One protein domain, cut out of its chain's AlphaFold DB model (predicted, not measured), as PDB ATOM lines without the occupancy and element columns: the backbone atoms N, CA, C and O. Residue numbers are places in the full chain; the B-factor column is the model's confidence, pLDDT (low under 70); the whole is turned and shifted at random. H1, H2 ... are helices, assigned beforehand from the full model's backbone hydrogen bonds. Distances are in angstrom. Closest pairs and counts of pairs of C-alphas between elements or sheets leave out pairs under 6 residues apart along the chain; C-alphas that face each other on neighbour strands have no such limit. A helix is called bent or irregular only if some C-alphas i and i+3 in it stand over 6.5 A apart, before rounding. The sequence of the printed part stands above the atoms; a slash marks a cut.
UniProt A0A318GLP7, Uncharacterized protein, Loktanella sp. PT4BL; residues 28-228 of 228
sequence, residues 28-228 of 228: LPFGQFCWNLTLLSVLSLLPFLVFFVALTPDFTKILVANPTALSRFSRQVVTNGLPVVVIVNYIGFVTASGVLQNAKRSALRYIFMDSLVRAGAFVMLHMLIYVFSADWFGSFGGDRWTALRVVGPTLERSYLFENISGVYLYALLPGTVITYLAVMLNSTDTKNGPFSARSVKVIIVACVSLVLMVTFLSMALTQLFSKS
ATOM      1  N   LEU A  28     178.463 -89.727 379.061       86.62
ATOM      2  CA  LEU A  28     177.057 -89.923 379.389       86.62
ATOM      3  C   LEU A  28     176.400 -90.903 378.407       86.62
ATOM      4  O   LEU A  28     176.774 -90.942 377.231       86.62
ATOM      5  N   PRO A  29     175.360 -91.635 378.838       92.75
ATOM      6  CA  PRO A  29     174.492 -92.352 377.916       92.75
ATOM      7  C   PRO A  29     173.959 -91.407 376.832       92.75
ATOM      8  O   PRO A  29     173.483 -90.311 377.141       92.75
ATOM      9  N   PHE A  30     173.984 -91.851 375.572       90.56
ATOM     10  CA  PHE A  30     173.598 -91.036 374.412       90.56
ATOM     11  C   PHE A  30     172.246 -90.327 374.597       90.56
ATOM     12  O   PHE A  30     172.141 -89.124 374.371       90.56
ATOM     13  N   GLY A  31     171.229 -91.040 375.095       92.50
ATOM     14  CA  GLY A  31     169.905 -90.462 375.339       92.50
ATOM     15  C   GLY A  31     169.909 -89.316 376.358       92.50
ATOM     16  O   GLY A  31     169.233 -88.314 376.149       92.50
ATOM     17  N   GLN A  32     170.709 -89.417 377.426       93.19
ATOM     18  CA  GLN A  32     170.829 -88.351 378.429       93.19
ATOM     19  C   GLN A  32     171.545 -87.126 377.858       93.19
ATOM     20  O   GLN A  32     171.116 -85.998 378.089       93.19
ATOM     21  N   PHE A  33     172.598 -87.344 377.066       93.06
ATOM     22  CA  PHE A  33     173.295 -86.264 376.371       93.06
ATOM     23  C   PHE A  33     172.351 -85.513 375.419       93.06
ATOM     24  O   PHE A  33     172.235 -84.289 375.494       93.06
ATOM     25  N   CYS A  34     171.615 -86.241 374.572       94.38
ATOM     26  CA  CYS A  34     170.637 -85.655 373.655       94.38
ATOM     27  C   CYS A  34     169.511 -84.923 374.391       94.38
ATOM     28  O   CYS A  34     169.091 -83.853 373.949       94.38
ATOM     29  N   TRP A  35     169.046 -85.452 375.523       95.50
ATOM     30  CA  TRP A  35     168.036 -84.798 376.351       95.50
ATOM     31  C   TRP A  35     168.534 -83.469 376.926       95.50
ATOM     32  O   TRP A  35     167.894 -82.437 376.725       95.50
ATOM     33  N   ASN A  36     169.707 -83.459 377.565       96.06
ATOM     34  CA  ASN A  36     170.306 -82.245 378.129       96.06
ATOM     35  C   ASN A  36     170.535 -81.178 377.054       96.06
ATOM     36  O   ASN A  36     170.264 -79.996 377.263       96.06
ATOM     37  N   LEU A  37     171.000 -81.603 375.881       95.56
ATOM     38  CA  LEU A  37     171.211 -80.726 374.739       95.56
ATOM     39  C   LEU A  37     169.900 -80.159 374.181       95.56
ATOM     40  O   LEU A  37     169.840 -78.985 373.804       95.56
ATOM     41  N   THR A  38     168.846 -80.974 374.145       96.88
ATOM     42  CA  THR A  38     167.507 -80.542 373.729       96.88
ATOM     43  C   THR A  38     166.957 -79.513 374.708       96.88
ATOM     44  O   THR A  38     166.510 -78.453 374.277       96.88
ATOM     45  N   LEU A  39     167.073 -79.758 376.017       97.19
ATOM     46  CA  LEU A  39     166.683 -78.796 377.048       97.19
ATOM     47  C   LEU A  39     167.454 -77.481 376.923       97.19
ATOM     48  O   LEU A  39     166.839 -76.418 376.915       97.19
ATOM     49  N   LEU A  40     168.778 -77.541 376.758       96.50
ATOM     50  CA  LEU A  40     169.599 -76.351 376.525       96.50
ATOM     51  C   LEU A  40     169.126 -75.581 375.285       96.50
ATOM     52  O   LEU A  40     169.027 -74.357 375.324       96.50
ATOM     53  N   SER A  41     168.811 -76.286 374.200       97.06
ATOM     54  CA  SER A  41     168.356 -75.682 372.944       97.06
ATOM     55  C   SER A  41     166.981 -75.024 373.091       97.06
ATOM     56  O   SER A  41     166.795 -73.899 372.634       97.06
ATOM     57  N   VAL A  42     166.042 -75.669 373.790       97.44
ATOM     58  CA  VAL A  42     164.723 -75.096 374.111       97.44
ATOM     59  C   VAL A  42     164.875 -73.848 374.979       97.44
ATOM     60  O   VAL A  42     164.339 -72.797 374.635       97.44
ATOM     61  N   LEU A  43     165.650 -73.927 376.064       97.25
ATOM     62  CA  LEU A  43     165.900 -72.787 376.951       97.25
ATOM     63  C   LEU A  43     166.601 -71.635 376.229       97.25
ATOM     64  O   LEU A  43     166.324 -70.476 376.524       97.25
ATOM     65  N   SER A  44     167.471 -71.945 375.265       96.94
ATOM     66  CA  SER A  44     168.135 -70.939 374.436       96.94
ATOM     67  C   SER A  44     167.165 -70.277 373.459       96.94
ATOM     68  O   SER A  44     167.264 -69.078 373.247       96.94
ATOM     69  N   LEU A  45     166.209 -71.018 372.891       97.44
ATOM     70  CA  LEU A  45     165.223 -70.490 371.939       97.44
ATOM     71  C   LEU A  45     164.226 -69.521 372.583       97.44
ATOM     72  O   LEU A  45     163.930 -68.480 372.001       97.44
ATOM     73  N   LEU A  46     163.702 -69.854 373.764       96.19
ATOM     74  CA  LEU A  46     162.616 -69.107 374.412       96.19
ATOM     75  C   LEU A  46     162.846 -67.586 374.522       96.19
ATOM     76  O   LEU A  46     161.976 -66.845 374.059       96.19
ATOM     77  N   PRO A  47     163.967 -67.076 375.072       96.31
ATOM     78  CA  PRO A  47     164.164 -65.632 375.199       96.31
ATOM     79  C   PRO A  47     164.218 -64.929 373.836       96.31
ATOM     80  O   PRO A  47     163.647 -63.850 373.679       96.31
ATOM     81  N   PHE A  48     164.834 -65.550 372.828       96.81
ATOM     82  CA  PHE A  48     164.908 -64.978 371.483       96.81
ATOM     83  C   PHE A  48     163.569 -65.046 370.743       96.81
ATOM     84  O   PHE A  48     163.270 -64.145 369.965       96.81
ATOM     85  N   LEU A  49     162.732 -66.055 371.010       96.44
ATOM     86  CA  LEU A  49     161.361 -66.109 370.494       96.44
ATOM     87  C   LEU A  49     160.509 -64.986 371.082       96.44
ATOM     88  O   LEU A  49     159.814 -64.303 370.334       96.44
ATOM     89  N   VAL A  50     160.588 -64.768 372.399       95.44
ATOM     90  CA  VAL A  50     159.892 -63.654 373.065       95.44
ATOM     91  C   VAL A  50     160.334 -62.322 372.463       95.44
ATOM     92  O   VAL A  50     159.491 -61.501 372.112       95.44
ATOM     93  N   PHE A  51     161.641 -62.134 372.280       94.69
ATOM     94  CA  PHE A  51     162.192 -60.924 371.677       94.69
ATOM     95  C   PHE A  51     161.718 -60.720 370.231       94.69
ATOM     96  O   PHE A  51     161.235 -59.646 369.893       94.69
ATOM     97  N   PHE A  52     161.774 -61.759 369.395       95.12
ATOM     98  CA  PHE A  52     161.303 -61.706 368.008       95.12
ATOM     99  C   PHE A  52     159.814 -61.365 367.911       95.12
ATOM    100  O   PHE A  52     159.422 -60.508 367.119       95.12
ATOM    101  N   VAL A  53     158.979 -61.991 368.746       95.19
ATOM    102  CA  VAL A  53     157.540 -61.703 368.781       95.19
ATOM    103  C   VAL A  53     157.276 -60.265 369.224       95.19
ATOM    104  O   VAL A  53     156.436 -59.599 368.627       95.19
ATOM    105  N   ALA A  54     158.017 -59.767 370.217       93.31
ATOM    106  CA  ALA A  54     157.889 -58.393 370.697       93.31
ATOM    107  C   ALA A  54     158.356 -57.344 369.673       93.31
ATOM    108  O   ALA A  54     157.778 -56.262 369.609       93.31
ATOM    109  N   LEU A  55     159.383 -57.656 368.875       92.38
ATOM    110  CA  LEU A  55     159.896 -56.763 367.834       92.38
ATOM    111  C   LEU A  55     159.060 -56.763 366.552       92.38
ATOM    112  O   LEU A  55     159.146 -55.809 365.783       92.38
ATOM    113  N   THR A  56     158.272 -57.811 366.301       92.69
ATOM    114  CA  THR A  56     157.485 -57.916 365.068       92.69
ATOM    115  C   THR A  56     156.161 -57.154 365.225       92.69
ATOM    116  O   THR A  56     155.321 -57.561 366.037       92.69
ATOM    117  N   PRO A  57     155.924 -56.069 364.457       92.62
ATOM    118  CA  PRO A  57     154.718 -55.253 364.592       92.62
ATOM    119  C   PRO A  57     153.434 -56.078 364.463       92.62
ATOM    120  O   PRO A  57     153.320 -56.932 363.588       92.62
ATOM    121  N   ASP A  58     152.483 -55.838 365.371       93.44
ATOM    122  CA  ASP A  58     151.177 -56.511 365.478       93.44
ATOM    123  C   ASP A  58     151.197 -58.048 365.610       93.44
ATOM    124  O   ASP A  58     150.144 -58.666 365.792       93.44
ATOM    125  N   PHE A  59     152.368 -58.688 365.620       93.19
ATOM    126  CA  PHE A  59     152.470 -60.143 365.592       93.19
ATOM    127  C   PHE A  59     151.925 -60.789 366.861       93.19
ATOM    128  O   PHE A  59     151.181 -61.763 366.779       93.19
ATOM    129  N   THR A  60     152.175 -60.192 368.030       93.50
ATOM    130  CA  THR A  60     151.567 -60.628 369.296       93.50
ATOM    131  C   THR A  60     150.041 -60.655 369.212       93.50
ATOM    132  O   THR A  60     149.418 -61.632 369.624       93.50
ATOM    133  N   LYS A  61     149.423 -59.613 368.635       93.62
ATOM    134  CA  LYS A  61     147.962 -59.549 368.477       93.62
ATOM    135  C   LYS A  61     147.476 -60.648 367.536       93.62
ATOM    136  O   LYS A  61     146.503 -61.322 367.854       93.62
ATOM    137  N   ILE A  62     148.174 -60.863 366.418       94.25
ATOM    138  CA  ILE A  62     147.856 -61.916 365.444       94.25
ATOM    139  C   ILE A  62     147.942 -63.304 366.089       94.25
ATOM    140  O   ILE A  62     147.032 -64.111 365.912       94.25
ATOM    141  N   LEU A  63     148.998 -63.587 366.856       94.19
ATOM    142  CA  LEU A  63     149.192 -64.883 367.511       94.19
ATOM    143  C   LEU A  63     148.118 -65.168 368.567       94.19
ATOM    144  O   LEU A  63     147.648 -66.298 368.661       94.19
ATOM    145  N   VAL A  64     147.706 -64.154 369.336       94.12
ATOM    146  CA  VAL A  64     146.648 -64.300 370.351       94.12
ATOM    147  C   VAL A  64     145.264 -64.419 369.709       94.12
ATOM    148  O   VAL A  64     144.456 -65.234 370.142       94.12
ATOM    149  N   ALA A  65     144.984 -63.630 368.669       95.25
ATOM    150  CA  ALA A  65     143.671 -63.592 368.031       95.25
ATOM    151  C   ALA A  65     143.427 -64.751 367.048       95.25
ATOM    152  O   ALA A  65     142.277 -65.064 366.748       95.25
ATOM    153  N   ASN A  66     144.484 -65.381 366.521       95.00
ATOM    154  CA  ASN A  66     144.377 -66.406 365.486       95.00
ATOM    155  C   ASN A  66     145.079 -67.718 365.898       95.00
ATOM    156  O   ASN A  66     146.284 -67.878 365.672       95.00
ATOM    157  N   PRO A  67     144.322 -68.715 366.400       92.94
ATOM    158  CA  PRO A  67     144.862 -70.025 366.774       92.94
ATOM    159  C   PRO A  67     145.581 -70.751 365.629       92.94
ATOM    160  O   PRO A  67     146.531 -71.500 365.858       92.94
ATOM    161  N   THR A  68     145.169 -70.512 364.380       93.88
ATOM    162  CA  THR A  68     145.828 -71.097 363.203       93.88
ATOM    163  C   THR A  68     147.204 -70.476 362.981       93.88
ATOM    164  O   THR A  68     148.157 -71.192 362.671       93.88
ATOM    165  N   ALA A  69     147.337 -69.157 363.158       92.94
ATOM    166  CA  ALA A  69     148.626 -68.475 363.069       92.94
ATOM    167  C   ALA A  69     149.579 -68.957 364.171       92.94
ATOM    168  O   ALA A  69     150.722 -69.303 363.872       92.94
ATOM    169  N   LEU A  70     149.082 -69.081 365.408       94.94
ATOM    170  CA  LEU A  70     149.845 -69.640 366.524       94.94
ATOM    171  C   LEU A  70     150.306 -71.071 366.235       94.94
ATOM    172  O   LEU A  70     151.491 -71.363 366.352       94.94
ATOM    173  N   SER A  71     149.404 -71.944 365.781       93.88
ATOM    174  CA  SER A  71     149.739 -73.329 365.430       93.88
ATOM    175  C   SER A  71     150.819 -73.407 364.344       93.88
ATOM    176  O   SER A  71     151.779 -74.169 364.476       93.88
ATOM    177  N   ARG A  72     150.722 -72.582 363.291       91.25
ATOM    178  CA  ARG A  72     151.730 -72.527 362.218       91.25
ATOM    179  C   ARG A  72     153.082 -72.034 362.727       91.25
ATOM    180  O   ARG A  72     154.097 -72.637 362.383       91.25
ATOM    181  N   PHE A  73     153.090 -70.994 363.559       94.31
ATOM    182  CA  PHE A  73     154.302 -70.459 364.176       94.31
ATOM    183  C   PHE A  73     154.963 -71.487 365.104       94.31
ATOM    184  O   PHE A  73     156.142 -71.794 364.942       94.31
ATOM    185  N   SER A  74     154.201 -72.098 366.015       94.38
ATOM    186  CA  SER A  74     154.701 -73.149 366.908       94.38
ATOM    187  C   SER A  74     155.240 -74.342 366.127       94.38
ATOM    188  O   SER A  74     156.330 -74.824 366.430       94.38
ATOM    189  N   ARG A  75     154.533 -74.784 365.078       91.38
ATOM    190  CA  ARG A  75     155.017 -75.849 364.195       91.38
ATOM    191  C   ARG A  75     156.337 -75.453 363.542       91.38
ATOM    192  O   ARG A  75     157.269 -76.234 363.609       91.38
ATOM    193  N   GLN A  76     156.453 -74.244 362.993       91.62
ATOM    194  CA  GLN A  76     157.696 -73.760 362.386       91.62
ATOM    195  C   GLN A  76     158.872 -73.776 363.377       91.62
ATOM    196  O   GLN A  76     159.963 -74.225 363.034       91.62
ATOM    197  N   VAL A  77     158.652 -73.346 364.621       95.31
ATOM    198  CA  VAL A  77     159.675 -73.407 365.676       95.31
ATOM    199  C   VAL A  77     160.053 -74.851 366.005       95.31
ATOM    200  O   VAL A  77     161.238 -75.155 366.090       95.31
ATOM    201  N   VAL A  78     159.079 -75.747 366.166       93.94
ATOM    202  CA  VAL A  78     159.317 -77.136 366.596       93.94
ATOM    203  C   VAL A  78     159.887 -78.011 365.479       93.94
ATOM    204  O   VAL A  78     160.730 -78.855 365.757       93.94
ATOM    205  N   THR A  79     159.457 -77.836 364.228       89.50
ATOM    206  CA  THR A  79     159.860 -78.703 363.107       89.50
ATOM    207  C   THR A  79     161.055 -78.173 362.330       89.50
ATOM    208  O   THR A  79     161.723 -78.961 361.670       89.50
ATOM    209  N   ASN A  80     161.342 -76.869 362.405       90.38
ATOM    210  CA  ASN A  80     162.483 -76.272 361.710       90.38
ATOM    211  C   ASN A  80     163.511 -75.749 362.717       90.38
ATOM    212  O   ASN A  80     164.647 -76.213 362.740       90.38
ATOM    213  N   GLY A  81     163.103 -74.824 363.589       94.12
ATOM    214  CA  GLY A  81     164.022 -74.141 364.501       94.12
ATOM    215  C   GLY A  81     164.724 -75.055 365.496       94.12
ATOM    216  O   GLY A  81     165.952 -75.072 365.570       94.12
ATOM    217  N   LEU A  82     163.951 -75.833 366.252       96.75
ATOM    218  CA  LEU A  82     164.477 -76.716 367.285       96.75
ATOM    219  C   LEU A  82     165.454 -77.761 366.711       96.75
ATOM    220  O   LEU A  82     166.560 -77.848 367.246       96.75
ATOM    221  N   PRO A  83     165.144 -78.488 365.616       96.75
ATOM    222  CA  PRO A  83     166.097 -79.396 364.985       96.75
ATOM    223  C   PRO A  83     167.401 -78.718 364.575       96.75
ATOM    224  O   PRO A  83     168.469 -79.254 364.863       96.75
ATOM    225  N   VAL A  84     167.340 -77.523 363.969       97.50
ATOM    226  CA  VAL A  84     168.552 -76.779 363.590       97.50
ATOM    227  C   VAL A  84     169.413 -76.494 364.817       97.50
ATOM    228  O   VAL A  84     170.597 -76.826 364.828       97.50
ATOM    229  N   VAL A  85     168.828 -75.911 365.866       98.12
ATOM    230  CA  VAL A  85     169.576 -75.529 367.074       98.12
ATOM    231  C   VAL A  85     170.166 -76.758 367.766       98.12
ATOM    232  O   VAL A  85     171.340 -76.741 368.137       98.12
ATOM    233  N   VAL A  86     169.389 -77.838 367.893       98.12
ATOM    234  CA  VAL A  86     169.842 -79.086 368.524       98.12
ATOM    235  C   VAL A  86     170.990 -79.711 367.740       98.12
ATOM    236  O   VAL A  86     172.005 -80.044 368.344       98.12
ATOM    237  N   ILE A  87     170.880 -79.848 366.416       98.19
ATOM    238  CA  ILE A  87     171.913 -80.505 365.601       98.19
ATOM    239  C   ILE A  87     173.194 -79.664 365.559       98.19
ATOM    240  O   ILE A  87     174.288 -80.201 365.732       98.19
ATOM    241  N   VAL A  88     173.091 -78.344 365.383       98.19
ATOM    242  CA  VAL A  88     174.280 -77.477 365.360       98.19
ATOM    243  C   VAL A  88     174.972 -77.462 366.724       98.19
ATOM    244  O   VAL A  88     176.200 -77.553 366.791       98.19
ATOM    245  N   ASN A  89     174.212 -77.412 367.824       97.44
ATOM    246  CA  ASN A  89     174.797 -77.551 369.155       97.44
ATOM    247  C   ASN A  89     175.385 -78.947 369.374       97.44
ATOM    248  O   ASN A  89     176.468 -79.042 369.938       97.44
ATOM    249  N   TYR A  90     174.745 -80.012 368.887       96.50
ATOM    250  CA  TYR A  90     175.260 -81.380 368.991       96.50
ATOM    251  C   TYR A  90     176.658 -81.476 368.392       96.50
ATOM    252  O   TYR A  90     177.585 -81.919 369.070       96.50
ATOM    253  N   ILE A  91     176.820 -80.977 367.161       96.06
ATOM    254  CA  ILE A  91     178.113 -80.932 366.475       96.06
ATOM    255  C   ILE A  91     179.145 -80.220 367.354       96.06
ATOM    256  O   ILE A  91     180.199 -80.788 367.625       96.06
ATOM    257  N   GLY A  92     178.816 -79.033 367.867       95.12
ATOM    258  CA  GLY A  92     179.746 -78.251 368.677       95.12
ATOM    259  C   GLY A  92     180.086 -78.847 370.052       95.12
ATOM    260  O   GLY A  92     181.201 -78.700 370.543       95.12
ATOM    261  N   PHE A  93     179.160 -79.550 370.707       94.81
ATOM    262  CA  PHE A  93     179.455 -80.224 371.977       94.81
ATOM    263  C   PHE A  93     180.291 -81.497 371.778       94.81
ATOM    264  O   PHE A  93     181.163 -81.804 372.601       94.81
ATOM    265  N   VAL A  94     180.070 -82.223 370.679       92.25
ATOM    266  CA  VAL A  94     180.886 -83.387 370.300       92.25
ATOM    267  C   VAL A  94     182.307 -82.950 369.935       92.25
ATOM    268  O   VAL A  94     183.272 -83.533 370.437       92.25
ATOM    269  N   THR A  95     182.458 -81.898 369.120       91.44
ATOM    270  CA  THR A  95     183.772 -81.345 368.751       91.44
ATOM    271  C   THR A  95     184.515 -80.838 369.989       91.44
ATOM    272  O   THR A  95     185.681 -81.198 370.175       91.44
ATOM    273  N   ALA A  96     183.846 -80.093 370.883       90.94
ATOM    274  CA  ALA A  96     184.408 -79.637 372.157       90.94
ATOM    275  C   ALA A  96     184.929 -80.805 372.999       90.94
ATOM    276  O   ALA A  96     186.068 -80.788 373.466       90.94
ATOM    277  N   SER A  97     184.116 -81.850 373.161       88.19
ATOM    278  CA  SER A  97     184.479 -83.021 373.958       88.19
ATOM    279  C   SER A  97     185.707 -83.748 373.407       88.19
ATOM    280  O   SER A  97     186.588 -84.131 374.177       88.19
ATOM    281  N   GLY A  98     185.823 -83.881 372.082       84.69
ATOM    282  CA  GLY A  98     187.014 -84.453 371.445       84.69
ATOM    283  C   GLY A  98     188.279 -83.603 371.639       84.69
ATOM    284  O   GLY A  98     189.388 -84.137 371.739       84.69
ATOM    285  N   VAL A  99     188.139 -82.276 371.732       86.19
ATOM    286  CA  VAL A  99     189.255 -81.376 372.071       86.19
ATOM    287  C   VAL A  99     189.643 -81.490 373.541       86.19
ATOM    288  O   VAL A  99     190.833 -81.559 373.835       86.19
ATOM    289  N   LEU A 100     188.674 -81.590 374.452       85.38
ATOM    290  CA  LEU A 100     188.930 -81.718 375.891       85.38
ATOM    291  C   LEU A 100     189.683 -83.004 376.266       85.38
ATOM    292  O   LEU A 100     190.374 -83.021 377.280       85.38
ATOM    293  N   GLN A 101     189.600 -84.054 375.446       81.50
ATOM    294  CA  GLN A 101     190.406 -85.272 375.606       81.50
ATOM    295  C   GLN A 101     191.879 -85.086 375.194       81.50
ATOM    296  O   GLN A 101     192.728 -85.900 375.550       81.50
ATOM    297  N   ASN A 102     192.208 -84.014 374.465       78.25
ATOM    298  CA  ASN A 102     193.533 -83.745 373.912       78.25
ATOM    299  C   ASN A 102     194.116 -82.435 374.469       78.25
ATOM    300  O   ASN A 102     194.105 -81.403 373.796       78.25
ATOM    301  N   ALA A 103     194.704 -82.492 375.668       65.06
ATOM    302  CA  ALA A 103     195.193 -81.329 376.431       65.06
ATOM    303  C   ALA A 103     196.219 -80.417 375.712       65.06
ATOM    304  O   ALA A 103     196.484 -79.310 376.166       65.06
ATOM    305  N   LYS A 104     196.815 -80.857 374.595       67.38
ATOM    306  CA  LYS A 104     197.804 -80.083 373.817       67.38
ATOM    307  C   LYS A 104     197.204 -79.265 372.666       67.38
ATOM    308  O   LYS A 104     197.942 -78.615 371.929       67.38
ATOM    309  N   ARG A 105     195.892 -79.341 372.430       74.38
ATOM    310  CA  ARG A 105     195.263 -78.702 371.268       74.38
ATOM    311  C   ARG A 105     194.934 -77.238 371.582       74.38
ATOM    312  O   ARG A 105     194.280 -76.956 372.576       74.38
ATOM    313  N   SER A 106     195.364 -76.312 370.720       84.56
ATOM    314  CA  SER A 106     195.110 -74.874 370.915       84.56
ATOM    315  C   SER A 106     193.610 -74.556 370.927       84.56
ATOM    316  O   SER A 106     192.887 -74.886 369.978       84.56
ATOM    317  N   ALA A 107     193.169 -73.854 371.974       88.06
ATOM    318  CA  ALA A 107     191.783 -73.410 372.123       88.06
ATOM    319  C   ALA A 107     191.370 -72.438 371.016       88.06
ATOM    320  O   ALA A 107     190.261 -72.530 370.500       88.06
ATOM    321  N   LEU A 108     192.271 -71.541 370.605       89.19
ATOM    322  CA  LEU A 108     191.989 -70.570 369.545       89.19
ATOM    323  C   LEU A 108     191.710 -71.260 368.209       89.19
ATOM    324  O   LEU A 108     190.750 -70.919 367.518       89.19
ATOM    325  N   ARG A 109     192.514 -72.276 367.871       89.81
ATOM    326  CA  ARG A 109     192.300 -73.070 366.656       89.81
ATOM    327  C   ARG A 109     190.964 -73.806 366.701       89.81
ATOM    328  O   ARG A 109     190.283 -73.868 365.681       89.81
ATOM    329  N   TYR A 110     190.594 -74.354 367.859       91.44
ATOM    330  CA  TYR A 110     189.287 -74.981 368.044       91.44
ATOM    331  C   TYR A 110     188.146 -73.981 367.834       91.44
ATOM    332  O   TYR A 110     187.300 -74.232 366.987       91.44
ATOM    333  N   ILE A 111     188.159 -72.840 368.532       93.69
ATOM    334  CA  ILE A 111     187.105 -71.811 368.457       93.69
ATOM    335  C   ILE A 111     186.886 -71.344 367.014       93.69
ATOM    336  O   ILE A 111     185.749 -71.192 366.565       93.69
ATOM    337  N   PHE A 112     187.974 -71.142 366.269       93.81
ATOM    338  CA  PHE A 112     187.894 -70.736 364.871       93.81
ATOM    339  C   PHE A 112     187.245 -71.821 363.998       93.81
ATOM    340  O   PHE A 112     186.299 -71.536 363.269       93.81
ATOM    341  N   MET A 113     187.700 -73.075 364.108       94.50
ATOM    342  CA  MET A 113     187.136 -74.194 363.343       94.50
ATOM    343  C   MET A 113     185.678 -74.487 363.721       94.50
ATOM    344  O   MET A 113     184.859 -74.717 362.838       94.50
ATOM    345  N   ASP A 114     185.341 -74.445 365.010       95.38
ATOM    346  CA  ASP A 114     183.981 -74.688 365.499       95.38
ATOM    347  C   ASP A 114     183.006 -73.621 364.986       95.38
ATOM    348  O   ASP A 114     181.927 -73.958 364.506       95.38
ATOM    349  N   SER A 115     183.424 -72.349 364.957       95.00
ATOM    350  CA  SER A 115     182.631 -71.262 364.362       95.00
ATOM    351  C   SER A 115     182.327 -71.516 362.879       95.00
ATOM    352  O   SER A 115     181.190 -71.332 362.450       95.00
ATOM    353  N   LEU A 116     183.316 -71.976 362.097       96.19
ATOM    354  CA  LEU A 116     183.121 -72.309 360.678       96.19
ATOM    355  C   LEU A 116     182.147 -73.474 360.497       96.19
ATOM    356  O   LEU A 116     181.229 -73.398 359.680       96.19
ATOM    357  N   VAL A 117     182.339 -74.543 361.271       96.75
ATOM    358  CA  VAL A 117     181.505 -75.744 361.197       96.75
ATOM    359  C   VAL A 117     180.067 -75.428 361.598       96.75
ATOM    360  O   VAL A 117     179.147 -75.829 360.892       96.75
ATOM    361  N   ARG A 118     179.852 -74.666 362.678       97.50
ATOM    362  CA  ARG A 118     178.512 -74.250 363.115       97.50
ATOM    363  C   ARG A 118     177.828 -73.357 362.086       97.50
ATOM    364  O   ARG A 118     176.659 -73.592 361.790       97.50
ATOM    365  N   ALA A 119     178.540 -72.382 361.513       97.12
ATOM    366  CA  ALA A 119     177.992 -71.512 360.472       97.12
ATOM    367  C   ALA A 119     177.567 -72.316 359.233       97.12
ATOM    368  O   ALA A 119     176.437 -72.189 358.762       97.12
ATOM    369  N   GLY A 120     178.450 -73.194 358.747       97.31
ATOM    370  CA  GLY A 120     178.160 -74.067 357.611       97.31
ATOM    371  C   GLY A 120     176.999 -75.022 357.891       97.31
ATOM    372  O   GLY A 120     176.074 -75.113 357.089       97.31
ATOM    373  N   ALA A 121     176.997 -75.684 359.052       97.88
ATOM    374  CA  ALA A 121     175.926 -76.593 359.457       97.88
ATOM    375  C   ALA A 121     174.574 -75.875 359.564       97.88
ATOM    376  O   ALA A 121     173.562 -76.415 359.124       97.88
ATOM    377  N   PHE A 122     174.555 -74.651 360.095       97.69
ATOM    378  CA  PHE A 122     173.343 -73.847 360.198       97.69
ATOM    379  C   PHE A 122     172.725 -73.562 358.823       97.69
ATOM    380  O   PHE A 122     171.530 -73.792 358.636       97.69
ATOM    381  N   VAL A 123     173.531 -73.122 357.850       96.94
ATOM    382  CA  VAL A 123     173.067 -72.865 356.474       96.94
ATOM    383  C   VAL A 123     172.620 -74.165 355.796       96.94
ATOM    384  O   VAL A 123     171.522 -74.229 355.245       96.94
ATOM    385  N   MET A 124     173.426 -75.226 355.890       96.75
ATOM    386  CA  MET A 124     173.137 -76.511 355.242       96.75
ATOM    387  C   MET A 124     171.866 -77.168 355.781       96.75
ATOM    388  O   MET A 124     171.064 -77.678 355.003       96.75
ATOM    389  N   LEU A 125     171.629 -77.122 357.095       97.00
ATOM    390  CA  LEU A 125     170.398 -77.659 357.676       97.00
ATOM    391  C   LEU A 125     169.163 -76.901 357.196       97.00
ATOM    392  O   LEU A 125     168.153 -77.536 356.910       97.00
ATOM    393  N   HIS A 126     169.237 -75.575 357.042       95.56
ATOM    394  CA  HIS A 126     168.130 -74.811 356.462       95.56
ATOM    395  C   HIS A 126     167.855 -75.218 355.014       95.56
ATOM    396  O   HIS A 126     166.696 -75.429 354.663       95.56
ATOM    397  N   MET A 127     168.898 -75.404 354.199       95.00
ATOM    398  CA  MET A 127     168.748 -75.911 352.829       95.00
ATOM    399  C   MET A 127     168.057 -77.276 352.806       95.00
ATOM    400  O   MET A 127     167.075 -77.454 352.087       95.00
ATOM    401  N   LEU A 128     168.522 -78.218 353.631       95.75
ATOM    402  CA  LEU A 128     167.938 -79.558 353.721       95.75
ATOM    403  C   LEU A 128     166.478 -79.511 354.175       95.75
ATOM    404  O   LEU A 128     165.624 -80.133 353.549       95.75
ATOM    405  N   ILE A 129     166.169 -78.741 355.220       93.38
ATOM    406  CA  ILE A 129     164.800 -78.589 355.726       93.38
ATOM    407  C   ILE A 129     163.889 -77.996 354.652       93.38
ATOM    408  O   ILE A 129     162.753 -78.442 354.512       93.38
ATOM    409  N   TYR A 130     164.361 -77.018 353.878       92.62
ATOM    410  CA  TYR A 130     163.560 -76.373 352.838       92.62
ATOM    411  C   TYR A 130     163.286 -77.326 351.673       92.62
ATOM    412  O   TYR A 130     162.145 -77.418 351.223       92.62
ATOM    413  N   VAL A 131     164.290 -78.098 351.250       94.12
ATOM    414  CA  VAL A 131     164.134 -79.147 350.232       94.12
ATOM    415  C   VAL A 131     163.171 -80.236 350.707       94.12
ATOM    416  O   VAL A 131     162.227 -80.564 349.991       94.12
ATOM    417  N   PHE A 132     163.328 -80.742 351.933       93.12
ATOM    418  CA  PHE A 132     162.392 -81.724 352.491       93.12
ATOM    419  C   PHE A 132     160.984 -81.152 352.657       93.12
ATOM    420  O   PHE A 132     160.002 -81.858 352.456       93.12
ATOM    421  N   SER A 133     160.866 -79.864 352.980       88.00
ATOM    422  CA  SER A 133     159.568 -79.197 353.079       88.00
ATOM    423  C   SER A 133     158.887 -79.054 351.718       88.00
ATOM    424  O   SER A 133     157.656 -79.103 351.652       88.00
ATOM    425  N   ALA A 134     159.659 -78.891 350.640       91.62
ATOM    426  CA  ALA A 134     159.141 -78.917 349.277       91.62
ATOM    427  C   ALA A 134     158.640 -80.321 348.910       91.62
ATOM    428  O   ALA A 134     157.489 -80.462 348.506       91.62
ATOM    429  N   ASP A 135     159.453 -81.349 349.161       92.00
ATOM    430  CA  ASP A 135     159.120 -82.741 348.833       92.00
ATOM    431  C   ASP A 135     157.916 -83.276 349.623       92.00
ATOM    432  O   ASP A 135     157.042 -83.934 349.065       92.00
ATOM    433  N   TRP A 136     157.867 -83.015 350.931       88.50
ATOM    434  CA  TRP A 136     156.910 -83.673 351.825       88.50
ATOM    435  C   TRP A 136     155.636 -82.859 352.052       88.50
ATOM    436  O   TRP A 136     154.558 -83.426 352.224       88.50
ATOM    437  N   PHE A 137     155.747 -81.527 352.063       84.94
ATOM    438  CA  PHE A 137     154.623 -80.631 352.359       84.94
ATOM    439  C   PHE A 137     154.170 -79.804 351.151       84.94
ATOM    440  O   PHE A 137     153.275 -78.973 351.301       84.94
ATOM    441  N   GLY A 138     154.786 -79.979 349.974       85.06
ATOM    442  CA  GLY A 138     154.498 -79.159 348.793       85.06
ATOM    443  C   GLY A 138     154.862 -77.683 348.983       85.06
ATOM    444  O   GLY A 138     154.332 -76.813 348.290       85.06
ATOM    445  N   SER A 139     155.739 -77.372 349.946       84.62
ATOM    446  CA  SER A 139     156.202 -75.998 350.175       84.62
ATOM    447  C   SER A 139     156.904 -75.473 348.924       84.62
ATOM    448  O   SER A 139     157.477 -76.248 348.163       84.62
ATOM    449  N   PHE A 140     156.863 -74.159 348.692       87.38
ATOM    450  CA  PHE A 140     157.477 -73.548 347.500       87.38
ATOM    451  C   PHE A 140     156.940 -74.115 346.169       87.38
ATOM    452  O   PHE A 140     157.656 -74.162 345.175       87.38
ATOM    453  N   GLY A 141     155.685 -74.582 346.154       87.81
ATOM    454  CA  GLY A 141     155.078 -75.224 344.983       87.81
ATOM    455  C   GLY A 141     155.595 -76.640 344.706       87.81
ATOM    456  O   GLY A 141     155.346 -77.163 343.627       87.81
ATOM    457  N   GLY A 142     156.318 -77.252 345.652       89.12
ATOM    458  CA  GLY A 142     156.946 -78.568 345.493       89.12
ATOM    459  C   GLY A 142     158.284 -78.542 344.746       89.12
ATOM    460  O   GLY A 142     158.882 -79.594 344.540       89.12
ATOM    461  N   ASP A 143     158.782 -77.364 344.358       93.38
ATOM    462  CA  ASP A 143     160.041 -77.236 343.629       93.38
ATOM    463  C   ASP A 143     161.241 -77.046 344.570       93.38
ATOM    464  O   ASP A 143     161.367 -76.046 345.287       93.38
ATOM    465  N   ARG A 144     162.175 -78.001 344.519       93.38
ATOM    466  CA  ARG A 144     163.418 -77.982 345.307       93.38
ATOM    467  C   ARG A 144     164.301 -76.793 344.953       93.38
ATOM    468  O   ARG A 144     164.984 -76.266 345.827       93.38
ATOM    469  N   TRP A 145     164.311 -76.376 343.689       92.94
ATOM    470  CA  TRP A 145     165.189 -75.299 343.246       92.94
ATOM    471  C   TRP A 145     164.722 -73.944 343.773       92.94
ATOM    472  O   TRP A 145     165.510 -73.174 344.327       92.94
ATOM    473  N   THR A 146     163.415 -73.695 343.703       92.12
ATOM    474  CA  THR A 146     162.769 -72.557 344.362       92.12
ATOM    475  C   THR A 146     163.019 -72.588 345.870       92.12
ATOM    476  O   THR A 146     163.376 -71.557 346.443       92.12
ATOM    477  N   ALA A 147     162.925 -73.760 346.508       92.44
ATOM    478  CA  ALA A 147     163.227 -73.913 347.929       92.44
ATOM    479  C   ALA A 147     164.675 -73.514 348.274       92.44
ATOM    480  O   ALA A 147     164.892 -72.812 349.256       92.44
ATOM    481  N   LEU A 148     165.666 -73.892 347.458       93.94
ATOM    482  CA  LEU A 148     167.067 -73.502 347.661       93.94
ATOM    483  C   LEU A 148     167.312 -72.006 347.419       93.94
ATOM    484  O   LEU A 148     168.013 -71.363 348.205       93.94
ATOM    485  N   ARG A 149     166.696 -71.434 346.378       93.44
ATOM    486  CA  ARG A 149     166.814 -70.009 346.019       93.44
ATOM    487  C   ARG A 149     166.388 -69.069 347.143       93.44
ATOM    488  O   ARG A 149     166.971 -67.998 347.288       93.44
ATOM    489  N   VAL A 150     165.399 -69.455 347.948       92.75
ATOM    490  CA  VAL A 150     164.912 -68.602 349.041       92.75
ATOM    491  C   VAL A 150     165.757 -68.693 350.314       92.75
ATOM    492  O   VAL A 150     165.616 -67.825 351.175       92.75
ATOM    493  N   VAL A 151     166.647 -69.686 350.456       93.69
ATOM    494  CA  VAL A 151     167.448 -69.870 351.684       93.69
ATOM    495  C   VAL A 151     168.389 -68.692 351.912       93.69
ATOM    496  O   VAL A 151     168.387 -68.130 353.002       93.69
ATOM    497  N   GLY A 152     169.152 -68.287 350.891       93.12
ATOM    498  CA  GLY A 152     170.090 -67.161 350.987       93.12
ATOM    499  C   GLY A 152     169.407 -65.875 351.477       93.12
ATOM    500  O   GLY A 152     169.756 -65.392 352.555       93.12
ATOM    501  N   PRO A 153     168.359 -65.382 350.784       92.31
ATOM    502  CA  PRO A 153     167.613 -64.194 351.208       92.31
ATOM    503  C   PRO A 153     166.960 -64.324 352.592       92.31
ATOM    504  O   PRO A 153     166.883 -63.351 353.343       92.31
ATOM    505  N   THR A 154     166.489 -65.522 352.955       92.00
ATOM    506  CA  THR A 154     165.908 -65.795 354.282       92.00
ATOM    507  C   THR A 154     166.958 -65.640 355.381       92.00
ATOM    508  O   THR A 154     166.720 -64.990 356.404       92.00
ATOM    509  N   LEU A 155     168.134 -66.232 355.175       92.81
ATOM    510  CA  LEU A 155     169.201 -66.236 356.165       92.81
ATOM    511  C   LEU A 155     169.946 -64.896 356.241       92.81
ATOM    512  O   LEU A 155     170.336 -64.486 357.329       92.81
ATOM    513  N   GLU A 156     170.045 -64.153 355.140       91.50
ATOM    514  CA  GLU A 156     170.579 -62.784 355.125       91.50
ATOM    515  C   GLU A 156     169.800 -61.860 356.077       91.50
ATOM    516  O   GLU A 156     170.386 -61.139 356.885       91.50
ATOM    517  N   ARG A 157     168.468 -61.981 356.076       89.25
ATOM    518  CA  ARG A 157     167.555 -61.246 356.970       89.25
ATOM    519  C   ARG A 157     167.563 -61.740 358.423       89.25
ATOM    520  O   ARG A 157     166.970 -61.123 359.304       89.25
ATOM    521  N   SER A 158     168.239 -62.850 358.711       88.88
ATOM    522  CA  SER A 158     168.274 -63.432 360.061       88.88
ATOM    523  C   SER A 158     169.131 -62.631 361.033       88.88
ATOM    524  O   SER A 158     168.845 -62.626 362.227       88.88
ATOM    525  N   TYR A 159     170.153 -61.929 360.535       88.12
ATOM    526  CA  TYR A 159     171.047 -61.122 361.367       88.12
ATOM    527  C   TYR A 159     170.310 -60.020 362.142       88.12
ATOM    528  O   TYR A 159     170.590 -59.795 363.313       88.12
ATOM    529  N   LEU A 160     169.332 -59.362 361.517       87.94
ATOM    530  CA  LEU A 160     168.582 -58.254 362.120       87.94
ATOM    531  C   LEU A 160     167.248 -58.691 362.745       87.94
ATOM    532  O   LEU A 160     166.400 -57.846 363.010       87.94
ATOM    533  N   PHE A 161     167.044 -59.994 362.979       88.44
ATOM    534  CA  PHE A 161     165.758 -60.551 363.430       88.44
ATOM    535  C   PHE A 161     164.571 -60.247 362.494       88.44
ATOM    536  O   PHE A 161     163.419 -60.369 362.896       88.44
ATOM    537  N   GLU A 162     164.817 -59.931 361.221       88.50
ATOM    538  CA  GLU A 162     163.751 -59.738 360.225       88.50
ATOM    539  C   GLU A 162     163.144 -61.074 359.759       88.50
ATOM    540  O   GLU A 162     162.106 -61.109 359.096       88.50
ATOM    541  N   ASN A 163     163.783 -62.196 360.107       92.81
ATOM    542  CA  ASN A 163     163.274 -63.545 359.897       92.81
ATOM    543  C   ASN A 163     163.405 -64.384 361.177       92.81
ATOM    544  O   ASN A 163     164.361 -64.228 361.939       92.81
ATOM    545  N   ILE A 164     162.484 -65.331 361.380       94.31
ATOM    546  CA  ILE A 164     162.505 -66.255 362.519       94.31
ATOM    547  C   ILE A 164     163.771 -67.121 362.556       94.31
ATOM    548  O   ILE A 164     164.191 -67.531 363.633       94.31
ATOM    549  N   SER A 165     164.437 -67.360 361.422       94.94
ATOM    550  CA  SER A 165     165.748 -68.018 361.413       94.94
ATOM    551  C   SER A 165     166.819 -67.230 362.181       94.94
ATOM    552  O   SER A 165     167.761 -67.835 362.687       94.94
ATOM    553  N   GLY A 166     166.635 -65.921 362.395       95.69
ATOM    554  CA  GLY A 166     167.423 -65.131 363.346       95.69
ATOM    555  C   GLY A 166     167.327 -65.679 364.765       95.69
ATOM    556  O   GLY A 166     168.346 -65.915 365.405       95.69
ATOM    557  N   VAL A 167     166.123 -66.019 365.230       97.19
ATOM    558  CA  VAL A 167     165.925 -66.651 366.545       97.19
ATOM    559  C   VAL A 167     166.765 -67.918 366.677       97.19
ATOM    560  O   VAL A 167     167.404 -68.136 367.705       97.19
ATOM    561  N   TYR A 168     166.814 -68.732 365.623       97.31
ATOM    562  CA  TYR A 168     167.565 -69.986 365.629       97.31
ATOM    563  C   TYR A 168     169.073 -69.727 365.651       97.31
ATOM    564  O   TYR A 168     169.794 -70.409 366.372       97.31
ATOM    565  N   LEU A 169     169.539 -68.718 364.907       97.25
ATOM    566  CA  LEU A 169     170.941 -68.306 364.874       97.25
ATOM    567  C   LEU A 169     171.419 -67.838 366.253       97.25
ATOM    568  O   LEU A 169     172.430 -68.323 366.760       97.25
ATOM    569  N   TYR A 170     170.670 -66.940 366.895       97.31
ATOM    570  CA  TYR A 170     171.027 -66.414 368.213       97.31
ATOM    571  C   TYR A 170     170.866 -67.459 369.330       97.31
ATOM    572  O   TYR A 170     171.651 -67.468 370.281       97.31
ATOM    573  N   ALA A 171     169.947 -68.420 369.183       97.81
ATOM    574  CA  ALA A 171     169.814 -69.553 370.100       97.81
ATOM    575  C   ALA A 171     171.021 -70.518 370.084       97.81
ATOM    576  O   ALA A 171     171.152 -71.345 370.988       97.81
ATOM    577  N   LEU A 172     171.942 -70.410 369.118       97.75
ATOM    578  CA  LEU A 172     173.216 -71.141 369.153       97.75
ATOM    579  C   LEU A 172     174.208 -70.556 370.166       97.75
ATOM    580  O   LEU A 172     175.118 -71.260 370.616       97.75
ATOM    581  N   LEU A 173     174.079 -69.268 370.506       97.19
ATOM    582  CA  LEU A 173     175.090 -68.549 371.280       97.19
ATOM    583  C   LEU A 173     175.280 -69.108 372.695       97.19
ATOM    584  O   LEU A 173     176.436 -69.316 373.061       97.19
ATOM    585  N   PRO A 174     174.230 -69.438 373.479       96.50
ATOM    586  CA  PRO A 174     174.428 -70.010 374.811       96.50
ATOM    587  C   PRO A 174     175.229 -71.320 374.782       96.50
ATOM    588  O   PRO A 174     176.198 -71.470 375.525       96.50
ATOM    589  N   GLY A 175     174.893 -72.241 373.870       95.06
ATOM    590  CA  GLY A 175     175.637 -73.492 373.690       95.06
ATOM    591  C   GLY A 175     177.077 -73.261 373.225       95.06
ATOM    592  O   GLY A 175     178.003 -73.890 373.734       95.06
ATOM    593  N   THR A 176     177.279 -72.308 372.314       96.00
ATOM    594  CA  THR A 176     178.608 -71.914 371.821       96.00
ATOM    595  C   THR A 176     179.481 -71.374 372.959       96.00
ATOM    596  O   THR A 176     180.598 -71.854 373.158       96.00
ATOM    597  N   VAL A 177     178.953 -70.454 373.772       94.75
ATOM    598  CA  VAL A 177     179.647 -69.883 374.939       94.75
ATOM    599  C   VAL A 177     180.043 -70.974 375.933       94.75
ATOM    600  O   VAL A 177     181.195 -71.000 376.365       94.75
ATOM    601  N   ILE A 178     179.138 -71.910 376.248       93.12
ATOM    602  CA  ILE A 178     179.437 -73.045 377.139       93.12
ATOM    603  C   ILE A 178     180.615 -73.864 376.593       93.12
ATOM    604  O   ILE A 178     181.565 -74.141 377.330       93.12
ATOM    605  N   THR A 179     180.594 -74.217 375.302       93.06
ATOM    606  CA  THR A 179     181.681 -75.000 374.691       93.06
ATOM    607  C   THR A 179     183.010 -74.246 374.657       93.06
ATOM    608  O   THR A 179     184.059 -74.840 374.909       93.06
ATOM    609  N   TYR A 180     182.996 -72.935 374.405       93.12
ATOM    610  CA  TYR A 180     184.222 -72.138 374.338       93.12
ATOM    611  C   TYR A 180     184.833 -71.924 375.719       93.12
ATOM    612  O   TYR A 180     186.042 -72.091 375.871       93.12
ATOM    613  N   LEU A 181     184.017 -71.648 376.740       90.25
ATOM    614  CA  LEU A 181     184.490 -71.561 378.123       90.25
ATOM    615  C   LEU A 181     185.129 -72.877 378.578       90.25
ATOM    616  O   LEU A 181     186.236 -72.858 379.115       90.25
ATOM    617  N   ALA A 182     184.485 -74.016 378.297       88.94
ATOM    618  CA  ALA A 182     185.010 -75.331 378.657       88.94
ATOM    619  C   ALA A 182     186.371 -75.620 377.999       88.94
ATOM    620  O   ALA A 182     187.294 -76.089 378.665       88.94
ATOM    621  N   VAL A 183     186.534 -75.305 376.709       89.19
ATOM    622  CA  VAL A 183     187.806 -75.526 375.999       89.19
ATOM    623  C   VAL A 183     188.894 -74.544 376.444       89.19
ATOM    624  O   VAL A 183     190.049 -74.942 376.590       89.19
ATOM    625  N   MET A 184     188.557 -73.277 376.708       87.25
ATOM    626  CA  MET A 184     189.535 -72.291 377.188       87.25
ATOM    627  C   MET A 184     190.034 -72.584 378.607       87.25
ATOM    628  O   MET A 184     191.198 -72.311 378.902       87.25
ATOM    629  N   LEU A 185     189.186 -73.162 379.463       82.12
ATOM    630  CA  LEU A 185     189.556 -73.635 380.802       82.12
ATOM    631  C   LEU A 185     190.672 -74.682 380.776       82.12
ATOM    632  O   LEU A 185     191.543 -74.678 381.639       82.12
ATOM    633  N   ASN A 186     190.648 -75.565 379.780       75.50
ATOM    634  CA  ASN A 186     191.545 -76.715 379.688       75.50
ATOM    635  C   ASN A 186     192.773 -76.461 378.790       75.50
ATOM    636  O   ASN A 186     193.494 -77.399 378.455       75.50
ATOM    637  N   SER A 187     192.992 -75.214 378.361       71.25
ATOM    638  CA  SER A 187     194.016 -74.850 377.378       71.25
ATOM    639  C   SER A 187     195.234 -74.175 377.999       71.25
ATOM    640  O   SER A 187     195.122 -73.316 378.872       71.25
ATOM    641  N   THR A 188     196.412 -74.485 377.457       65.06
ATOM    642  CA  THR A 188     197.682 -73.820 377.789       65.06
ATOM    643  C   THR A 188     197.756 -72.367 377.305       65.06
ATOM    644  O   THR A 188     198.624 -71.618 377.747       65.06
ATOM    645  N   ASP A 189     196.858 -71.957 376.401       61.25
ATOM    646  CA  ASP A 189     196.821 -70.604 375.823       61.25
ATOM    647  C   ASP A 189     196.373 -69.532 376.844       61.25
ATOM    648  O   ASP A 189     196.576 -68.330 376.635       61.25
ATOM    649  N   THR A 190     195.787 -69.946 377.973       60.72
ATOM    650  CA  THR A 190     195.079 -69.072 378.915       60.72
ATOM    651  C   THR A 190     195.847 -68.898 380.228       60.72
ATOM    652  O   THR A 190     195.442 -69.383 381.277       60.72
ATOM    653  N   LYS A 191     196.948 -68.131 380.205       59.81
ATOM    654  CA  LYS A 191     197.756 -67.838 381.415       59.81
ATOM    655  C   LYS A 191     196.971 -67.184 382.571       59.81
ATOM    656  O   LYS A 191     197.408 -67.274 383.710       59.81
ATOM    657  N   ASN A 192     195.825 -66.551 382.286       61.94
ATOM    658  CA  ASN A 192     195.046 -65.745 383.239       61.94
ATOM    659  C   ASN A 192     193.629 -66.303 383.523       61.94
ATOM    660  O   ASN A 192     192.805 -65.589 384.089       61.94
ATOM    661  N   GLY A 193     193.315 -67.534 383.094       66.44
ATOM    662  CA  GLY A 193     191.993 -68.154 383.287       66.44
ATOM    663  C   GLY A 193     190.917 -67.780 382.241       66.44
ATOM    664  O   GLY A 193     191.118 -66.899 381.392       66.44
ATOM    665  N   PRO A 194     189.753 -68.459 382.254       68.12
ATOM    666  CA  PRO A 194     188.714 -68.363 381.215       68.12
ATOM    667  C   PRO A 194     187.862 -67.090 381.306       68.12
ATOM    668  O   PRO A 194     187.326 -66.645 380.297       68.12
ATOM    669  N   PHE A 195     187.773 -66.477 382.488       76.06
ATOM    670  CA  PHE A 195     187.081 -65.203 382.705       76.06
ATOM    671  C   PHE A 195     188.029 -64.007 382.618       76.06
ATOM    672  O   PHE A 195     187.642 -62.875 382.907       76.06
ATOM    673  N   SER A 196     189.278 -64.227 382.190       80.69
ATOM    674  CA  SER A 196     190.171 -63.116 381.886       80.69
ATOM    675  C   SER A 196     189.567 -62.243 380.783       80.69
ATOM    676  O   SER A 196     188.928 -62.741 379.850       80.69
ATOM    677  N   ALA A 197     189.825 -60.934 380.839       81.31
ATOM    678  CA  ALA A 197     189.331 -59.993 379.834       81.31
ATOM    679  C   ALA A 197     189.706 -60.407 378.399       81.31
ATOM    680  O   ALA A 197     188.964 -60.133 377.460       81.31
ATOM    681  N   ARG A 198     190.843 -61.094 378.213       83.12
ATOM    682  CA  ARG A 198     191.260 -61.627 376.911       83.12
ATOM    683  C   ARG A 198     190.355 -62.770 376.452       83.12
ATOM    684  O   ARG A 198     189.904 -62.745 375.313       83.12
ATOM    685  N   SER A 199     190.088 -63.742 377.316       84.50
ATOM    686  CA  SER A 199     189.253 -64.906 377.002       84.50
ATOM    687  C   SER A 199     187.813 -64.509 376.696       84.50
ATOM    688  O   SER A 199     187.266 -64.912 375.674       84.50
ATOM    689  N   VAL A 200     187.242 -63.620 377.512       87.62
ATOM    690  CA  VAL A 200     185.901 -63.068 377.281       87.62
ATOM    691  C   VAL A 200     185.841 -62.334 375.939       87.62
ATOM    692  O   VAL A 200     184.931 -62.582 375.152       87.62
ATOM    693  N   LYS A 201     186.839 -61.495 375.622       90.31
ATOM    694  CA  LYS A 201     186.928 -60.833 374.308       90.31
ATOM    695  C   LYS A 201     186.982 -61.840 373.160       90.31
ATOM    696  O   LYS A 201     186.276 -61.649 372.179       90.31
ATOM    697  N   VAL A 202     187.776 -62.906 373.275       91.06
ATOM    698  CA  VAL A 202     187.864 -63.959 372.247       91.06
ATOM    699  C   VAL A 202     186.508 -64.628 372.027       91.06
ATOM    700  O   VAL A 202     186.094 -64.778 370.882       91.06
ATOM    701  N   ILE A 203     185.800 -64.984 373.101       93.06
ATOM    702  CA  ILE A 203     184.476 -65.617 373.018       93.06
ATOM    703  C   ILE A 203     183.469 -64.674 372.360       93.06
ATOM    704  O   ILE A 203     182.776 -65.084 371.434       93.06
ATOM    705  N   ILE A 204     183.426 -63.403 372.776       94.62
ATOM    706  CA  ILE A 204     182.540 -62.393 372.177       94.62
ATOM    707  C   ILE A 204     182.840 -62.237 370.682       94.62
ATOM    708  O   ILE A 204     181.925 -62.311 369.867       94.62
ATOM    709  N   VAL A 205     184.114 -62.073 370.312       95.25
ATOM    710  CA  VAL A 205     184.531 -61.944 368.907       95.25
ATOM    711  C   VAL A 205     184.136 -63.179 368.107       95.25
ATOM    712  O   VAL A 205     183.642 -63.035 366.992       95.25
ATOM    713  N   ALA A 206     184.303 -64.379 368.659       94.88
ATOM    714  CA  ALA A 206     183.926 -65.618 367.992       94.88
ATOM    715  C   ALA A 206     182.404 -65.749 367.820       94.88
ATOM    716  O   ALA A 206     181.951 -66.123 366.743       94.88
ATOM    717  N   CYS A 207     181.605 -65.381 368.826       96.19
ATOM    718  CA  CYS A 207     180.143 -65.354 368.724       96.19
ATOM    719  C   CYS A 207     179.654 -64.350 367.671       96.19
ATOM    720  O   CYS A 207     178.801 -64.689 366.854       96.19
ATOM    721  N   VAL A 208     180.220 -63.140 367.644       95.56
ATOM    722  CA  VAL A 208     179.904 -62.139 366.611       95.56
ATOM    723  C   VAL A 208     180.328 -62.648 365.233       95.56
ATOM    724  O   VAL A 208     179.563 -62.562 364.279       95.56
ATOM    725  N   SER A 209     181.515 -63.247 365.135       94.56
ATOM    726  CA  SER A 209     182.044 -63.800 363.887       94.56
ATOM    727  C   SER A 209     181.208 -64.970 363.366       94.56
ATOM    728  O   SER A 209     181.012 -65.065 362.163       94.56
ATOM    729  N   LEU A 210     180.672 -65.830 364.239       95.75
ATOM    730  CA  LEU A 210     179.734 -66.895 363.868       95.75
ATOM    731  C   LEU A 210     178.491 -66.314 363.184       95.75
ATOM    732  O   LEU A 210     178.117 -66.758 362.099       95.75
ATOM    733  N   VAL A 211     177.884 -65.299 363.800       95.19
ATOM    734  CA  VAL A 211     176.699 -64.621 363.266       95.19
ATOM    735  C   VAL A 211     177.007 -63.969 361.913       95.19
ATOM    736  O   VAL A 211     176.295 -64.211 360.941       95.19
ATOM    737  N   LEU A 212     178.108 -63.216 361.816       94.81
ATOM    738  CA  LEU A 212     178.534 -62.579 360.565       94.81
ATOM    739  C   LEU A 212     178.882 -63.598 359.473       94.81
ATOM    740  O   LEU A 212     178.601 -63.357 358.301       94.81
ATOM    741  N   MET A 213     179.465 -64.741 359.839       95.50
ATOM    742  CA  MET A 213     179.816 -65.792 358.888       95.50
ATOM    743  C   MET A 213     178.567 -66.430 358.280       95.50
ATOM    744  O   MET A 213     178.538 -66.673 357.077       95.50
ATOM    745  N   VAL A 214     177.516 -66.655 359.075       95.56
ATOM    746  CA  VAL A 214     176.222 -67.110 358.544       95.56
ATOM    747  C   VAL A 214     175.668 -66.092 357.551       95.56
ATOM    748  O   VAL A 214     175.270 -66.483 356.455       95.56
ATOM    749  N   THR A 215     175.708 -64.798 357.872       93.19
ATOM    750  CA  THR A 215     175.273 -63.737 356.951       93.19
ATOM    751  C   THR A 215     176.076 -63.751 355.651       93.19
ATOM    752  O   THR A 215     175.493 -63.752 354.570       93.19
ATOM    753  N   PHE A 216     177.406 -63.836 355.736       95.06
ATOM    754  CA  PHE A 216     178.283 -63.878 354.566       95.06
ATOM    755  C   PHE A 216     178.017 -65.103 353.680       95.06
ATOM    756  O   PHE A 216     177.855 -64.966 352.467       95.06
ATOM    757  N   LEU A 217     177.914 -66.296 354.277       95.12
ATOM    758  CA  LEU A 217     177.567 -67.524 353.556       95.12
ATOM    759  C   LEU A 217     176.196 -67.411 352.879       95.12
ATOM    760  O   LEU A 217     176.021 -67.887 351.760       95.12
ATOM    761  N   SER A 218     175.241 -66.750 353.531       93.44
ATOM    762  CA  SER A 218     173.893 -66.538 353.000       93.44
ATOM    763  C   SER A 218     173.892 -65.583 351.809       93.44
ATOM    764  O   SER A 218     173.273 -65.886 350.795       93.44
ATOM    765  N   MET A 219     174.654 -64.487 351.879       93.06
ATOM    766  CA  MET A 219     174.853 -63.569 350.750       93.06
ATOM    767  C   MET A 219     175.524 -64.270 349.564       93.06
ATOM    768  O   MET A 219     175.089 -64.115 348.421       93.06
ATOM    769  N   ALA A 220     176.555 -65.081 349.824       93.44
ATOM    770  CA  ALA A 220     177.208 -65.880 348.790       93.44
ATOM    771  C   ALA A 220     176.225 -66.868 348.137       93.44
ATOM    772  O   ALA A 220     176.210 -67.005 346.914       93.44
ATOM    773  N   LEU A 221     175.358 -67.498 348.936       92.62
ATOM    774  CA  LEU A 221     174.312 -68.397 348.454       92.62
ATOM    775  C   LEU A 221     173.275 -67.664 347.586       92.62
ATOM    776  O   LEU A 221     172.924 -68.152 346.513       92.62
ATOM    777  N   THR A 222     172.836 -66.472 348.005       91.12
ATOM    778  CA  THR A 222     171.939 -65.605 347.220       91.12
ATOM    779  C   THR A 222     172.545 -65.285 345.853       91.12
ATOM    780  O   THR A 222     171.866 -65.394 344.835       91.12
ATOM    781  N   GLN A 223     173.831 -64.923 345.808       91.19
ATOM    782  CA  GLN A 223     174.523 -64.621 344.552       91.19
ATOM    783  C   GLN A 223     174.726 -65.852 343.664       91.19
ATOM    784  O   GLN A 223     174.681 -65.743 342.439       91.19
ATOM    785  N   LEU A 224     174.972 -67.018 344.261       90.38
ATOM    786  CA  LEU A 224     175.157 -68.266 343.527       90.38
ATOM    787  C   LEU A 224     173.862 -68.692 342.825       90.38
ATOM    788  O   LEU A 224     173.895 -69.064 341.656       90.38
ATOM    789  N   PHE A 225     172.721 -68.576 343.506       85.94
ATOM    790  CA  PHE A 225     171.426 -68.962 342.945       85.94
ATOM    791  C   PHE A 225     170.725 -67.876 342.121       85.94
ATOM    792  O   PHE A 225     169.755 -68.195 341.435       85.94
ATOM    793  N   SER A 226     171.183 -66.621 342.162       77.44
ATOM    794  CA  SER A 226     170.690 -65.567 341.260       77.44
ATOM    795  C   SER A 226     171.336 -65.615 339.874       77.44
ATOM    796  O   SER A 226     170.754 -65.125 338.911       77.44
ATOM    797  N   LYS A 227     172.532 -66.209 339.765       66.50
ATOM    798  CA  LYS A 227     173.266 -66.390 338.503       66.50
ATOM    799  C   LYS A 227     172.917 -67.683 337.757       66.50
ATOM    800  O   LYS A 227     173.403 -67.865 336.643       66.50
ATOM    801  N   SER A 228     172.127 -68.569 338.363       55.91
ATOM    802  CA  SER A 228     171.726 -69.876 337.824       55.91
ATOM    803  C   SER A 228     170.230 -69.949 337.593       55.91
ATOM    804  O   SER A 228     169.832 -70.760 336.736       55.91
TER     805      SER A 228
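AT A GLANCE: This is residues 28 to 228 of the 228 residues of an uncharacterized protein of Loktanella sp. PT4BL (UniProt A0A318GLP7). Four long helical pieces, H3b, H4, H9 and H10, make an up-and-down bundle, with the short H8 near its middle, while H1a crosses over H3b and H9 on one side. At one end H2 turns the chain into H3a, which runs nearly straight on into H3b; the short helices H5, H6 and H7 cluster where H4 ends, with H6 and H7 reaching H10. The printed part has 201 residues with ten named helices, H1 to H10 in chain order, and no named strand; the class is all helix. The whole is compact, with a radius of gyration of the C-alphas of 18.1 A and spans of 54 by 41 by 34 A.

HOW THE PARTS SIT: H1, residues 30 to 55, was assigned as one helix by its hydrogen bonds but is bent, C-alphas 44 and 47 being 6.7 A apart; its arms, H1a at residues 30 to 44 and H1b at 47 to 55, stand at a shallow tilt of 30 degrees. H2, residues 59 to 65, and H1b only just touch, only at the corner, with 3 pairs of C-alphas within 8 A, the closest Val 53 and Thr 60 at 6.1 A. H3, residues 67 to 100, was likewise assigned as one helix but is bent, C-alphas 79 and 82 being 6.5 A apart; its arms, H3a at residues 67 to 79 and H3b at 82 to 100, stand at a shallow tilt of 24 degrees. H2 and H3a touch only at the corner, the closest C-alphas being those of Leu 63 and Leu 70, 4.9 A apart. H1a touches residues 82 to 90 of H3b at a steep tilt of 61 degrees, opposite ways, with the closest C-alphas those of Ser 41 and Val 86, 5.8 A apart. H4, residues 107 to 137, is the hub, touching 6 other helices. H3b and H4 form a helical hairpin at a shallow tilt of 27 degrees, their closest C-alphas those of Val 88 and Arg 118, 5.8 A apart. H5, residues 139 to 142, touches H4 only at the corner, with C-alphas 134 and 142 closest at 4.4 A. H6, residues 144 to 149, touches H4, with C-alphas 131 and 144 closest at 5.1 A. H7, residues 151 to 156, touches H10, residues 197 to 226, with C-alphas 152 and 218 closest at 4.3 A. H8, residues 164 to 170, touches H1b at a steep tilt of 43 degrees, with C-alphas 48 and 167 closest at 5.3 A. H9, residues 172 to 185, touches H3b at a shallow tilt of 6 degrees, the same way, with C-alphas 96 and 179 closest at 5.9 A. H9 and H10 form a helical hairpin at a steep tilt of 43 degrees, with C-alphas 173 and 207 closest at 6.5 A. H4 and H10 touch at 36 degrees, only just steep, with C-alphas 119 and 214 closest at 5.1 A, while H3b and H10 are apart. Every O i to N i+4 pair is within hydrogen-bond range in H1a, H1b, H2, H3a, H3b, H4, H6, H7, H9 and H10; in H8 it is 2 of 3, and H5 is too short for such a pair.

IN THESE COORDINATES: H1a begins at C-alpha 30 (173.598, -91.036, 374.412) and is 20.8 A long. H3b measures 26.4 A, H4 42.7 A and H9 20.2 A. H10, 43.2 A long, ends at C-alpha 226 (170.690, -65.567, 341.260).

THE WHOLE: The C-alphas farthest apart, those of Ala 65 and Lys 104, are 56.9 A apart. The printed part has no cut, and its one long link is H9 to H10, 11 residues. Mean pLDDT of the printed part is 90.9; residues 103 to 104, 188 to 194 and 227 to 228 are under 70.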